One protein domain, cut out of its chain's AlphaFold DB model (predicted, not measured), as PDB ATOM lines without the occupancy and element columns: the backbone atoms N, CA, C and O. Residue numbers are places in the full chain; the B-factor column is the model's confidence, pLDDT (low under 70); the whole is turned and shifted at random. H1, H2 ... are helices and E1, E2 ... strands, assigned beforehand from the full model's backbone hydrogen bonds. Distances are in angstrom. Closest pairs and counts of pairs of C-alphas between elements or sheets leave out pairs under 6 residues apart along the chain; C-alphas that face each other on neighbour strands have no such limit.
ATOM      1  N   ILE A   9     129.265 121.223 136.949       86.56
ATOM      2  CA  ILE A   9     129.330 119.876 137.507       86.56
ATOM      3  C   ILE A   9     129.052 119.989 139.000       86.56
ATOM      4  O   ILE A   9     129.811 120.620 139.737       86.56
ATOM      5  N   GLN A  10     127.963 119.373 139.440       88.25
ATOM      6  CA  GLN A  10     127.598 119.270 140.841       88.25
ATOM      7  C   GLN A  10     127.972 117.884 141.355       88.25
ATOM      8  O   GLN A  10     127.436 116.879 140.900       88.25
ATOM      9  N   CYS A  11     128.859 117.830 142.342       86.00
ATOM     10  CA  CYS A  11     129.156 116.595 143.057       86.00
ATOM     11  C   CYS A  11     128.228 116.477 144.268       86.00
ATOM     12  O   CYS A  11     128.277 117.328 145.157       86.00
ATOM     13  N   THR A  12     127.436 115.407 144.333       84.38
ATOM     14  CA  THR A  12     126.477 115.150 145.418       84.38
ATOM     15  C   THR A  12     126.939 113.961 146.277       84.38
ATOM     16  O   THR A  12     126.547 112.820 146.018       84.38
ATOM     17  N   PRO A  13     127.806 114.180 147.285       85.62
ATOM     18  CA  PRO A  13     128.125 113.183 148.305       85.62
ATOM     19  C   PRO A  13     127.120 113.211 149.469       85.62
ATOM     20  O   PRO A  13     126.559 114.253 149.810       85.62
ATOM     21  N   THR A  14     126.930 112.073 150.140       85.75
ATOM     22  CA  THR A  14     126.225 112.039 151.434       85.75
ATOM     23  C   THR A  14     127.105 112.611 152.549       85.75
ATOM     24  O   THR A  14     128.334 112.599 152.449       85.75
ATOM     25  N   LYS A  15     126.497 113.071 153.654       85.44
ATOM     26  CA  LYS A  15     127.239 113.582 154.824       85.44
ATOM     27  C   LYS A  15     128.277 112.575 155.338       85.44
ATOM     28  O   LYS A  15     129.415 112.950 155.598       85.44
ATOM     29  N   GLU A  16     127.895 111.305 155.417       85.19
ATOM     30  CA  GLU A  16     128.772 110.205 155.839       85.19
ATOM     31  C   GLU A  16     129.969 110.045 154.900       85.19
ATOM     32  O   GLU A  16     131.105 109.892 155.346       85.19
ATOM     33  N   THR A  17     129.734 110.166 153.589       83.88
ATOM     34  CA  THR A  17     130.802 110.129 152.585       83.88
ATOM     35  C   THR A  17     131.763 111.302 152.778       83.88
ATOM     36  O   THR A  17     132.973 111.113 152.702       83.88
ATOM     37  N   CYS A  18     131.268 112.507 153.079       85.19
ATOM     38  CA  CYS A  18     132.120 113.668 153.358       85.19
ATOM     39  C   CYS A  18     133.009 113.463 154.591       85.19
ATOM     40  O   CYS A  18     134.193 113.796 154.556       85.19
ATOM     41  N   GLU A  19     132.454 112.914 155.672       86.56
ATOM     42  CA  GLU A  19     133.202 112.620 156.898       86.56
ATOM     43  C   GLU A  19     134.256 111.536 156.661       86.56
ATOM     44  O   GLU A  19     135.414 111.708 157.044       86.56
ATOM     45  N   TRP A  20     133.893 110.477 155.937       84.31
ATOM     46  CA  TRP A  20     134.820 109.433 155.514       84.31
ATOM     47  C   TRP A  20     135.968 109.993 154.660       84.31
ATOM     48  O   TRP A  20     137.136 109.750 154.956       84.31
ATOM     49  N   LEU A  21     135.669 110.817 153.648       82.69
ATOM     50  CA  LEU A  21     136.684 111.473 152.814       82.69
ATOM     51  C   LEU A  21     137.595 112.408 153.619       82.69
ATOM     52  O   LEU A  21     138.753 112.602 153.248       82.69
ATOM     53  N   ASN A  22     137.081 113.003 154.694       86.81
ATOM     54  CA  ASN A  22     137.845 113.881 155.568       86.81
ATOM     55  C   ASN A  22     138.807 113.099 156.474       86.81
ATOM     56  O   ASN A  22     139.940 113.531 156.642       86.81
ATOM     57  N   GLN A  23     138.407 111.927 156.975       85.12
ATOM     58  CA  GLN A  23     139.282 111.034 157.754       85.12
ATOM     59  C   GLN A  23     140.485 110.532 156.942       85.12
ATOM     60  O   GLN A  23     141.540 110.268 157.504       85.12
ATOM     61  N   GLN A  24     140.348 110.454 155.615       82.81
ATOM     62  CA  GLN A  24     141.438 110.100 154.698       82.81
ATOM     63  C   GLN A  24     142.479 111.212 154.493       82.81
ATOM     64  O   GLN A  24     143.485 110.994 153.818       82.81
ATOM     65  N   LYS A  25     142.239 112.432 154.991       83.00
ATOM     66  CA  LYS A  25     143.188 113.544 154.846       83.00
ATOM     67  C   LYS A  25     144.267 113.478 155.937       83.00
ATOM     68  O   LYS A  25     143.975 113.023 157.040       83.00
ATOM     69  N   PRO A  26     145.482 113.998 155.680       87.19
ATOM     70  CA  PRO A  26     146.517 114.144 156.706       87.19
ATOM     71  C   PRO A  26     146.020 114.954 157.912       87.19
ATOM     72  O   PRO A  26     145.257 115.903 157.724       87.19
ATOM     73  N   GLU A  27     146.497 114.631 159.119       78.50
ATOM     74  CA  GLU A  27     146.005 115.165 160.408       78.50
ATOM     75  C   GLU A  27     145.987 116.706 160.509       78.50
ATOM     76  O   GLU A  27     145.172 117.265 161.235       78.50
ATOM     77  N   GLY A  28     146.814 117.420 159.737       83.94
ATOM     78  CA  GLY A  28     146.827 118.892 159.702       83.94
ATOM     79  C   GLY A  28     145.772 119.550 158.798       83.94
ATOM     80  O   GLY A  28     145.572 120.758 158.874       83.94
ATOM     81  N   SER A  29     145.103 118.777 157.940       84.88
ATOM     82  CA  SER A  29     144.199 119.279 156.888       84.88
ATOM     83  C   SER A  29     142.755 118.800 157.061       84.88
ATOM     84  O   SER A  29     141.934 118.963 156.152       84.88
ATOM     85  N   GLN A  30     142.457 118.151 158.187       88.50
ATOM     86  CA  GLN A  30     141.134 117.624 158.497       88.50
ATOM     87  C   GLN A  30     140.231 118.736 159.031       88.50
ATOM     88  O   GLN A  30     140.600 119.496 159.925       88.50
ATOM     89  N   TYR A  31     139.014 118.812 158.503       88.31
ATOM     90  CA  TYR A  31     137.982 119.692 159.042       88.31
ATOM     91  C   TYR A  31     137.313 119.048 160.257       88.31
ATOM     92  O   TYR A  31     137.164 117.828 160.324       88.31
ATOM     93  N   SER A  32     136.842 119.863 161.200       89.75
ATOM     94  CA  SER A  32     135.988 119.355 162.279       89.75
ATOM     95  C   SER A  32     134.618 118.922 161.737       89.75
ATOM     96  O   SER A  32     134.081 119.516 160.797       89.75
ATOM     97  N   SER A  33     134.000 117.921 162.366       87.94
ATOM     98  CA  SER A  33     132.652 117.446 162.001       87.94
ATOM     99  C   SER A  33     131.586 118.551 162.086       87.94
ATOM    100  O   SER A  33     130.650 118.604 161.280       87.94
ATOM    101  N   ALA A  34     131.759 119.491 163.023       89.69
ATOM    102  CA  ALA A  34     130.911 120.670 163.161       89.69
ATOM    103  C   ALA A  34     131.028 121.610 161.949       89.69
ATOM    104  O   ALA A  34     130.007 122.063 161.434       89.69
ATOM    105  N   GLN A  35     132.244 121.862 161.452       90.62
ATOM    106  CA  GLN A  35     132.457 122.679 160.251       90.62
ATOM    107  C   GLN A  35     131.820 122.037 159.020       90.62
ATOM    108  O   GLN A  35     131.126 122.728 158.279       90.62
ATOM    109  N   ILE A  36     131.982 120.722 158.835       89.19
ATOM    110  CA  ILE A  36     131.358 119.991 157.718       89.19
ATOM    111  C   ILE A  36     129.834 120.138 157.769       89.19
ATOM    112  O   ILE A  36     129.212 120.479 156.765       89.19
ATOM    113  N   SER A  37     129.232 119.952 158.947       89.75
ATOM    114  CA  SER A  37     127.780 120.085 159.124       89.75
ATOM    115  C   SER A  37     127.288 121.507 158.822       89.75
ATOM    116  O   SER A  37     126.272 121.681 158.152       89.75
ATOM    117  N   GLN A  38     128.025 122.530 159.265       92.81
ATOM    118  CA  GLN A  38     127.687 123.925 158.985       92.81
ATOM    119  C   GLN A  38     127.832 124.291 157.502       92.81
ATOM    120  O   GLN A  38     127.030 125.069 156.991       92.81
ATOM    121  N   LEU A  39     128.847 123.761 156.814       90.56
ATOM    122  CA  LEU A  39     129.024 123.961 155.374       90.56
ATOM    123  C   LEU A  39     127.871 123.331 154.593       90.56
ATOM    124  O   LEU A  39     127.320 123.982 153.713       90.56
ATOM    125  N   LEU A  40     127.455 122.117 154.970       88.44
ATOM    126  CA  LEU A  40     126.331 121.425 154.335       88.44
ATOM    127  C   LEU A  40     125.013 122.199 154.488       88.44
ATOM    128  O   LEU A  40     124.226 122.255 153.553       88.44
ATOM    129  N   GLN A  41     124.783 122.824 155.647       88.44
ATOM    130  CA  GLN A  41     123.575 123.616 155.899       88.44
ATOM    131  C   GLN A  41     123.537 124.929 155.101       88.44
ATOM    132  O   GLN A  41     122.460 125.418 154.777       88.44
ATOM    133  N   ARG A  42     124.706 125.519 154.823       93.50
ATOM    134  CA  ARG A  42     124.836 126.776 154.068       93.50
ATOM    135  C   ARG A  42     124.963 126.560 152.561       93.50
ATOM    136  O   ARG A  42     124.975 127.538 151.822       93.50
ATOM    137  N   TYR A  43     125.130 125.318 152.117       90.00
ATOM    138  CA  TYR A  43     125.304 124.997 150.709       90.00
ATOM    139  C   TYR A  43     123.987 125.188 149.951       90.00
ATOM    140  O   TYR A  43     122.968 124.591 150.297       90.00
ATOM    141  N   GLU A  44     124.027 126.002 148.898       88.81
ATOM    142  CA  GLU A  44     122.921 126.183 147.964       88.81
ATOM    143  C   GLU A  44     123.174 125.327 146.720       88.81
ATOM    144  O   GLU A  44     124.238 125.395 146.103       88.81
ATOM    145  N   VAL A  45     122.201 124.480 146.382       86.19
ATOM    146  CA  VAL A  45     122.280 123.583 145.226       86.19
ATOM    147  C   VAL A  45     122.081 124.395 143.940       86.19
ATOM    148  O   VAL A  45     121.100 125.142 143.875       86.19
ATOM    149  N   PRO A  46     122.941 124.223 142.917       86.75
ATOM    150  CA  PRO A  46     122.723 124.816 141.601       86.75
ATOM    151  C   PRO A  46     121.353 124.422 141.036       86.75
ATOM    152  O   PRO A  46     120.977 123.248 141.040       86.75
ATOM    153  N   ASP A  47     120.597 125.391 140.526       81.19
ATOM    154  CA  ASP A  47     119.315 125.161 139.873       81.19
ATOM    155  C   ASP A  47     119.464 125.295 138.357       81.19
ATOM    156  O   ASP A  47     119.731 126.361 137.798       81.19
ATOM    157  N   SER A  48     119.139 124.209 137.659       76.75
ATOM    158  CA  SER A  48     119.040 124.179 136.203       76.75
ATOM    159  C   SER A  48     118.160 125.290 135.607       76.75
ATOM    160  O   SER A  48     118.270 125.564 134.420       76.75
ATOM    161  N   LYS A  49     117.273 125.957 136.358       76.81
ATOM    162  CA  LYS A  49     116.505 127.112 135.857       76.81
ATOM    163  C   LYS A  49     117.388 128.299 135.482       76.81
ATOM    164  O   LYS A  49     117.016 129.065 134.587       76.81
ATOM    165  N   PHE A  50     118.536 128.466 136.131       77.56
ATOM    166  CA  PHE A  50     119.436 129.571 135.847       77.56
ATOM    167  C   PHE A  50     120.246 129.294 134.579       77.56
ATOM    168  O   PHE A  50     120.903 128.269 134.428       77.56
ATOM    169  N   ARG A  51     120.215 130.240 133.634       68.06
ATOM    170  CA  ARG A  51     120.918 130.123 132.342       68.06
ATOM    171  C   ARG A  51     122.418 129.878 132.507       68.06
ATOM    172  O   ARG A  51     123.001 129.164 131.705       68.06
ATOM    173  N   TRP A  52     123.021 130.502 133.515       72.69
ATOM    174  CA  TRP A  52     124.450 130.413 133.808       72.69
ATOM    175  C   TRP A  52     124.828 129.138 134.576       72.69
ATOM    176  O   TRP A  52     126.010 128.896 134.779       72.69
ATOM    177  N   GLU A  53     123.848 128.309 134.948       77.12
ATOM    178  CA  GLU A  53     124.059 126.987 135.550       77.12
ATOM    179  C   GLU A  53     123.699 125.840 134.594       77.12
ATOM    180  O   GLU A  53     123.835 124.670 134.941       77.12
ATOM    181  N   LYS A  54     123.258 126.156 133.366       75.88
ATOM    182  CA  LYS A  54     123.024 125.160 132.319       75.88
ATOM    183  C   LYS A  54     124.279 124.962 131.469       75.88
ATOM    184  O   LYS A  54     124.820 125.956 130.982       75.88
ATOM    185  N   PRO A  55     124.664 123.708 131.187       79.12
ATOM    186  CA  PRO A  55     124.077 122.443 131.620       79.12
ATOM    187  C   PRO A  55     124.578 122.091 133.023       79.12
ATOM    188  O   PRO A  55     125.722 122.387 133.371       79.12
ATOM    189  N   LEU A  56     123.720 121.423 133.790       83.12
ATOM    190  CA  LEU A  56     124.042 120.928 135.120       83.12
ATOM    191  C   LEU A  56     124.184 119.406 135.060       83.12
ATOM    192  O   LEU A  56     123.217 118.713 134.746       83.12
ATOM    193  N   PHE A  57     125.376 118.900 135.367       85.31
ATOM    194  CA  PHE A  57     125.653 117.472 135.492       85.31
ATOM    195  C   PHE A  57     125.778 117.097 136.967       85.31
ATOM    196  O   PHE A  57     126.640 117.625 137.666       85.31
ATOM    197  N   GLU A  58     124.939 116.174 137.434       84.69
ATOM    198  CA  GLU A  58     124.967 115.698 138.819       84.69
ATOM    199  C   GLU A  58     125.780 114.399 138.941       84.69
ATOM    200  O   GLU A  58     125.382 113.347 138.441       84.69
ATOM    201  N   ILE A  59     126.913 114.462 139.639       84.44
ATOM    202  CA  ILE A  59     127.806 113.330 139.900       84.44
ATOM    203  C   ILE A  59     127.577 112.835 141.325       84.44
ATOM    204  O   ILE A  59     127.898 113.514 142.301       84.44
ATOM    205  N   LYS A  60     127.079 111.606 141.457       80.62
ATOM    206  CA  LYS A  60     126.975 110.934 142.758       80.62
ATOM    207  C   LYS A  60     128.329 110.351 143.146       80.62
ATOM    208  O   LYS A  60     128.900 109.566 142.389       80.62
ATOM    209  N   VAL A  61     128.814 110.733 144.325       80.62
ATOM    210  CA  VAL A  61     130.081 110.260 144.897       80.62
ATOM    211  C   VAL A  61     129.776 109.479 146.167       80.62
ATOM    212  O   VAL A  61     129.017 109.955 147.012       80.62
ATOM    213  N   GLY A  62     130.367 108.296 146.317       73.81
ATOM    214  CA  GLY A  62     130.087 107.444 147.467       73.81
ATOM    215  C   GLY A  62     131.142 106.382 147.747       73.81
ATOM    216  O   GLY A  62     132.160 106.263 147.058       73.81
ATOM    217  N   ARG A  63     130.847 105.608 148.792       69.00
ATOM    218  CA  ARG A  63     131.540 104.377 149.171       69.00
ATOM    219  C   ARG A  63     130.841 103.195 148.505       69.00
ATOM    220  O   ARG A  63     129.664 102.976 148.778       69.00
ATOM    221  N   ALA A  64     131.529 102.469 147.627       59.84
ATOM    222  CA  ALA A  64     131.021 101.200 147.113       59.84
ATOM    223  C   ALA A  64     131.664 100.076 147.914       59.84
ATOM    224  O   ALA A  64     132.886 100.050 148.083       59.84
ATOM    225  N   ASP A  65     130.850  99.135 148.373       52.88
ATOM    226  CA  ASP A  65     131.372  97.827 148.728       52.88
ATOM    227  C   ASP A  65     131.801  97.165 147.418       52.88
ATOM    228  O   ASP A  65     131.057  97.167 146.431       52.88
ATOM    229  N   ARG A  66     133.041  96.673 147.365       49.41
ATOM    230  CA  ARG A  66     133.509  95.874 146.229       49.41
ATOM    231  C   ARG A  66     132.500  94.727 146.082       49.41
ATOM    232  O   ARG A  66     132.290  94.032 147.076       49.41
ATOM    233  N   PRO A  67     131.835  94.525 144.928       47.22
ATOM    234  CA  PRO A  67     131.035  93.327 144.760       47.22
ATOM    235  C   PRO A  67     132.003  92.149 144.869       47.22
ATOM    236  O   PRO A  67     132.893  92.001 144.034       47.22
ATOM    237  N   CYS A  68     131.883  91.370 145.942       43.34
ATOM    238  CA  CYS A  68     132.562  90.091 146.037       43.34
ATOM    239  C   CYS A  68     131.947  89.216 144.947       43.34
ATOM    240  O   CYS A  68     130.816  88.753 145.091       43.34
ATOM    241  N   ASN A  69     132.637  89.050 143.821       48.09
ATOM    242  CA  ASN A  69     132.248  88.013 142.882       48.09
ATOM    243  C   ASN A  69     132.434  86.674 143.603       48.09
ATOM    244  O   ASN A  69     133.522  86.384 144.092       48.09
ATOM    245  N   GLU A  70     131.387  85.849 143.644       50.81
ATOM    246  CA  GLU A  70     131.397  84.519 144.283       50.81
ATOM    247  C   GLU A  70     132.471  83.568 143.708       50.81
ATOM    248  O   GLU A  70     132.738  82.515 144.279       50.81
ATOM    249  N   ASN A  71     133.109  83.941 142.593       51.66
ATOM    250  CA  ASN A  71     134.143  83.160 141.920       51.66
ATOM    251  C   ASN A  71     135.570  83.397 142.448       51.66
ATOM    252  O   ASN A  71     136.462  82.637 142.080       51.66
ATOM    253  N   ASP A  72     135.799  84.393 143.308       52.00
ATOM    254  CA  ASP A  72     137.126  84.671 143.874       52.00
ATOM    255  C   ASP A  72     137.264  83.996 145.253       52.00
ATOM    256  O   ASP A  72     137.331  84.641 146.296       52.00
ATOM    257  N   LEU A  73     137.265  82.658 145.262       53.41
ATOM    258  CA  LEU A  73     137.353  81.820 146.473       53.41
ATOM    259  C   LEU A  73     138.712  81.881 147.208       53.41
ATOM    260  O   LEU A  73     138.847  81.248 148.252       53.41
ATOM    261  N   ASP A  74     139.687  82.650 146.714       53.34
ATOM    262  CA  ASP A  74     141.058  82.698 147.248       53.34
ATOM    263  C   ASP A  74     141.514  84.084 147.747       53.34
ATOM    264  O   ASP A  74     142.687  84.252 148.080       53.34
ATOM    265  N   ASP A  75     140.629  85.082 147.871       50.81
ATOM    266  CA  ASP A  75     141.021  86.391 148.420       50.81
ATOM    267  C   ASP A  75     140.710  86.515 149.924       50.81
ATOM    268  O   ASP A  75     139.851  87.277 150.367       50.81
ATOM    269  N   MET A  76     141.446  85.754 150.742       53.84
ATOM    270  CA  MET A  76     141.584  86.017 152.185       53.84
ATOM    271  C   MET A  76     142.602  87.140 152.463       53.84
ATOM    272  O   MET A  76     143.229  87.157 153.524       53.84
ATOM    273  N   SER A  77     142.768  88.098 151.546       51.94
ATOM    274  CA  SER A  77     143.361  89.394 151.859       51.94
ATOM    275  C   SER A  77     142.246  90.432 151.947       51.94
ATOM    276  O   SER A  77     141.924  91.166 151.017       51.94
ATOM    277  N   LEU A  78     141.613  90.492 153.122       51.94
ATOM    278  CA  LEU A  78     140.909  91.704 153.514       51.94
ATOM    279  C   LEU A  78     141.987  92.789 153.577       51.94
ATOM    280  O   LEU A  78     142.750  92.840 154.541       51.94
ATOM    281  N   ASP A  79     142.115  93.566 152.506       47.25
ATOM    282  CA  ASP A  79     143.135  94.595 152.376       47.25
ATOM    283  C   ASP A  79     142.827  95.721 153.374       47.25
ATOM    284  O   ASP A  79     142.140  96.701 153.084       47.25
ATOM    285  N   LEU A  80     143.266  95.511 154.619       53.66
ATOM    286  CA  LEU A  80     143.101  96.415 155.759       53.66
ATOM    287  C   LEU A  80     143.740  97.785 155.490       53.66
ATOM    288  O   LEU A  80     143.437  98.747 156.196       53.66
ATOM    289  N   GLU A  81     144.607  97.882 154.478       51.69
ATOM    290  CA  GLU A  81     145.314  99.100 154.098       51.69
ATOM    291  C   GLU A  81     144.523  99.973 153.113       51.69
ATOM    292  O   GLU A  81     144.811 101.167 152.975       51.69
ATOM    293  N   HIS A  82     143.511  99.433 152.429       50.38
ATOM    294  CA  HIS A  82     142.801 100.149 151.370       50.38
ATOM    295  C   HIS A  82     141.316 100.284 151.703       50.38
ATOM    296  O   HIS A  82     140.493  99.403 151.461       50.38
ATOM    297  N   LEU A  83     140.957 101.445 152.267       53.56
ATOM    298  CA  LEU A  83     139.561 101.806 152.494       53.56
ATOM    299  C   LEU A  83     138.751 101.679 151.197       53.56
ATOM    300  O   LEU A  83     139.235 102.025 150.122       53.56
ATOM    301  N   SER A  84     137.511 101.199 151.340       54.94
ATOM    302  CA  SER A  84     136.562 100.875 150.268       54.94
ATOM    303  C   SER A  84     136.660 101.773 149.018       54.94
ATOM    304  O   SER A  84     136.775 102.997 149.153       54.94
ATOM    305  N   PRO A  85     136.550 101.198 147.802       59.25
ATOM    306  CA  PRO A  85     136.777 101.924 146.559       59.25
ATOM    307  C   PRO A  85     135.862 103.148 146.428       59.25
ATOM    308  O   PRO A  85     134.638 103.080 146.586       59.25
ATOM    309  N   ARG A  86     136.484 104.289 146.113       65.25
ATOM    310  CA  ARG A  86     135.788 105.519 145.720       65.25
ATOM    311  C   ARG A  86     135.118 105.284 144.376       65.25
ATOM    312  O   ARG A  86     135.807 104.967 143.411       65.25
ATOM    313  N   PHE A  87     133.813 105.509 144.290       70.81
ATOM    314  CA  PHE A  87     133.132 105.561 143.001       70.81
ATOM    315  C   PHE A  87     132.568 106.959 142.745       70.81
ATOM    316  O   PHE A  87     132.098 107.644 143.658       70.81
ATOM    317  N   ALA A  88     132.624 107.365 141.481       67.50
ATOM    318  CA  ALA A  88     131.959 108.538 140.944       67.50
ATOM    319  C   ALA A  88     131.387 108.145 139.581       67.50
ATOM    320  O   ALA A  88     132.109 107.599 138.748       67.50
ATOM    321  N   ASN A  89     130.094 108.378 139.364       70.88
ATOM    322  CA  ASN A  89     129.488 108.150 138.055       70.88
ATOM    323  C   ASN A  89     129.695 109.399 137.191       70.88
ATOM    324  O   ASN A  89     129.044 110.415 137.430       70.88
ATOM    325  N   ILE A  90     130.637 109.342 136.248       73.50
ATOM    326  CA  ILE A  90     131.036 110.495 135.434       73.50
ATOM    327  C   ILE A  90     130.437 110.361 134.028       73.50
ATOM    328  O   ILE A  90     130.544 109.320 133.381       73.50
ATOM    329  N   PHE A  91     129.809 111.432 133.541       74.75
ATOM    330  CA  PHE A  91     129.230 111.512 132.196       74.75
ATOM    331  C   PHE A  91     130.280 111.938 131.158       74.75
ATOM    332  O   PHE A  91     130.131 112.959 130.491       74.75
ATOM    333  N   ASP A  92     131.359 111.162 131.022       75.38
ATOM    334  CA  ASP A  92     132.551 111.545 130.245       75.38
ATOM    335  C   ASP A  92     132.226 111.977 128.809       75.38
ATOM    336  O   ASP A  92     132.708 112.999 128.325       75.38
ATOM    337  N   LYS A  93     131.370 111.212 128.123       78.81
ATOM    338  CA  LYS A  93     131.016 111.472 126.720       78.81
ATOM    339  C   LYS A  93     130.182 112.739 126.557       78.81
ATOM    340  O   LYS A  93     130.433 113.508 125.638       78.81
ATOM    341  N   GLU A  94     129.211 112.951 127.440       77.31
ATOM    342  CA  GLU A  94     128.294 114.092 127.361       77.31
ATOM    343  C   GLU A  94     128.998 115.392 127.745       77.31
ATOM    344  O   GLU A  94     128.817 116.402 127.074       77.31
ATOM    345  N   ILE A  95     129.854 115.360 128.771       80.50
ATOM    346  CA  ILE A  95     130.638 116.523 129.200       80.50
ATOM    347  C   ILE A  95     131.603 116.950 128.089       80.50
ATOM    348  O   ILE A  95     131.685 118.134 127.763       80.50
ATOM    349  N   VAL A  96     132.307 115.994 127.471       80.94
ATOM    350  CA  VAL A  96     133.239 116.280 126.369       80.94
ATOM    351  C   VAL A  96     132.499 116.808 125.143       80.94
ATOM    352  O   VAL A  96     132.948 117.787 124.553       80.94
ATOM    353  N   ASP A  97     131.358 116.222 124.779       79.50
ATOM    354  CA  ASP A  97     130.525 116.726 123.683       79.50
ATOM    355  C   ASP A  97     130.057 118.165 123.957       79.50
ATOM    356  O   ASP A  97     130.174 119.041 123.102       79.50
ATOM    357  N   TRP A  98     129.637 118.462 125.188       75.94
ATOM    358  CA  TRP A  98     129.169 119.799 125.552       75.94
ATOM    359  C   TRP A  98     130.275 120.858 125.526       75.94
ATOM    360  O   TRP A  98     130.063 121.976 125.053       75.94
ATOM    361  N   ILE A  99     131.467 120.510 126.012       76.94
ATOM    362  CA  ILE A  99     132.619 121.419 126.049       76.94
ATOM    363  C   ILE A  99     133.211 121.614 124.648       76.94
ATOM    364  O   ILE A  99     133.532 122.747 124.279       76.94
ATOM    365  N   CYS A 100     133.363 120.534 123.875       76.44
ATOM    366  CA  CYS A 100     134.094 120.540 122.606       76.44
ATOM    367  C   CYS A 100     133.202 120.819 121.390       76.44
ATOM    368  O   CYS A 100     133.633 121.531 120.484       76.44
ATOM    369  N   ASN A 101     131.976 120.288 121.362       72.38
ATOM    370  CA  ASN A 101     131.062 120.396 120.217       72.38
ATOM    371  C   ASN A 101     129.970 121.460 120.418       72.38
ATOM    372  O   ASN A 101     129.386 121.906 119.435       72.38
ATOM    373  N   GLY A 102     129.754 121.912 121.661       65.06
ATOM    374  CA  GLY A 102     129.120 123.179 122.038       65.06
ATOM    375  C   GLY A 102     127.794 123.507 121.346       65.06
ATOM    376  O   GLY A 102     127.773 124.134 120.287       65.06
TER     377      GLY A 102
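Overview. This is residues 9 to 102 of the 205 residues of an uncharacterized protein of Caenorhabditis japonica (UniProt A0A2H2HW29). A narrow three-strand sheet, with long E2 as its spine, has the helical hairpin H1 and H2 at one side, where H1 stands over E2, while H3 lies off the sheet at the other side. Residues 67 to 82 stick out as a long free loop. The printed part has 94 residues, under half of them in named elements, along the chain E1 H1 H2 E2 E3 H3, mixed helices and strands; the mixed sheet runs E1 E2 E3. It is loose, with a radius of gyration of the C-alphas of 17.9 A, and only just flat, spanning 53 by 37 by 20 A.

Along the chain. Find C-alpha 56 at (124.042, 120.928, 135.120); from there E2, residues 56 to 63, runs 23.0 A. E1 is residues 9 to 13, and E3 is residues 86 to 88. H1, residues 15 to 23, spans 12.7 A, H2, residues 33 to 42, 14.5 A, and H3, residues 92 to 100, 11.9 A, ending at C-alpha 100, (134.094, 120.540, 122.606).

Arrangement. E1 and E2 are parallel at 28 degrees, N 10 and O 57 being 2.8 A apart; with H1 and H2 between, they form a strand-helix-strand unit, two parallel neighbours joined through helices. E2 and E3 form an antiparallel hairpin, N 62 and O 87 being 3.2 A apart. H1 is on the sheet, over E2, and stands up from it, its line rising 44 degrees; the closest C-alphas of H1 and E2, those of Thr 17 and Gly 62, are 5.8 A apart. H1 and H2 touch at Glu 19 and Ser 33, C-alphas 7.0 A apart, at a steep tilt of 44 degrees, opposite ways. H3 is only just not on the sheet, with 4 pairs of C-alphas within 10 A. In H1, H2 and H3 every O i to N i+4 pair is within hydrogen-bond range.

Size, cuts and confidence. The C-alphas farthest apart, Arg 51 and Asp 74, are 53.6 A apart. The printed part has no cut. The links H2 to E2 and E2 to E3 are long. Look for pLDDT under 70 at residues 51, 63 to 86, 88 and 102.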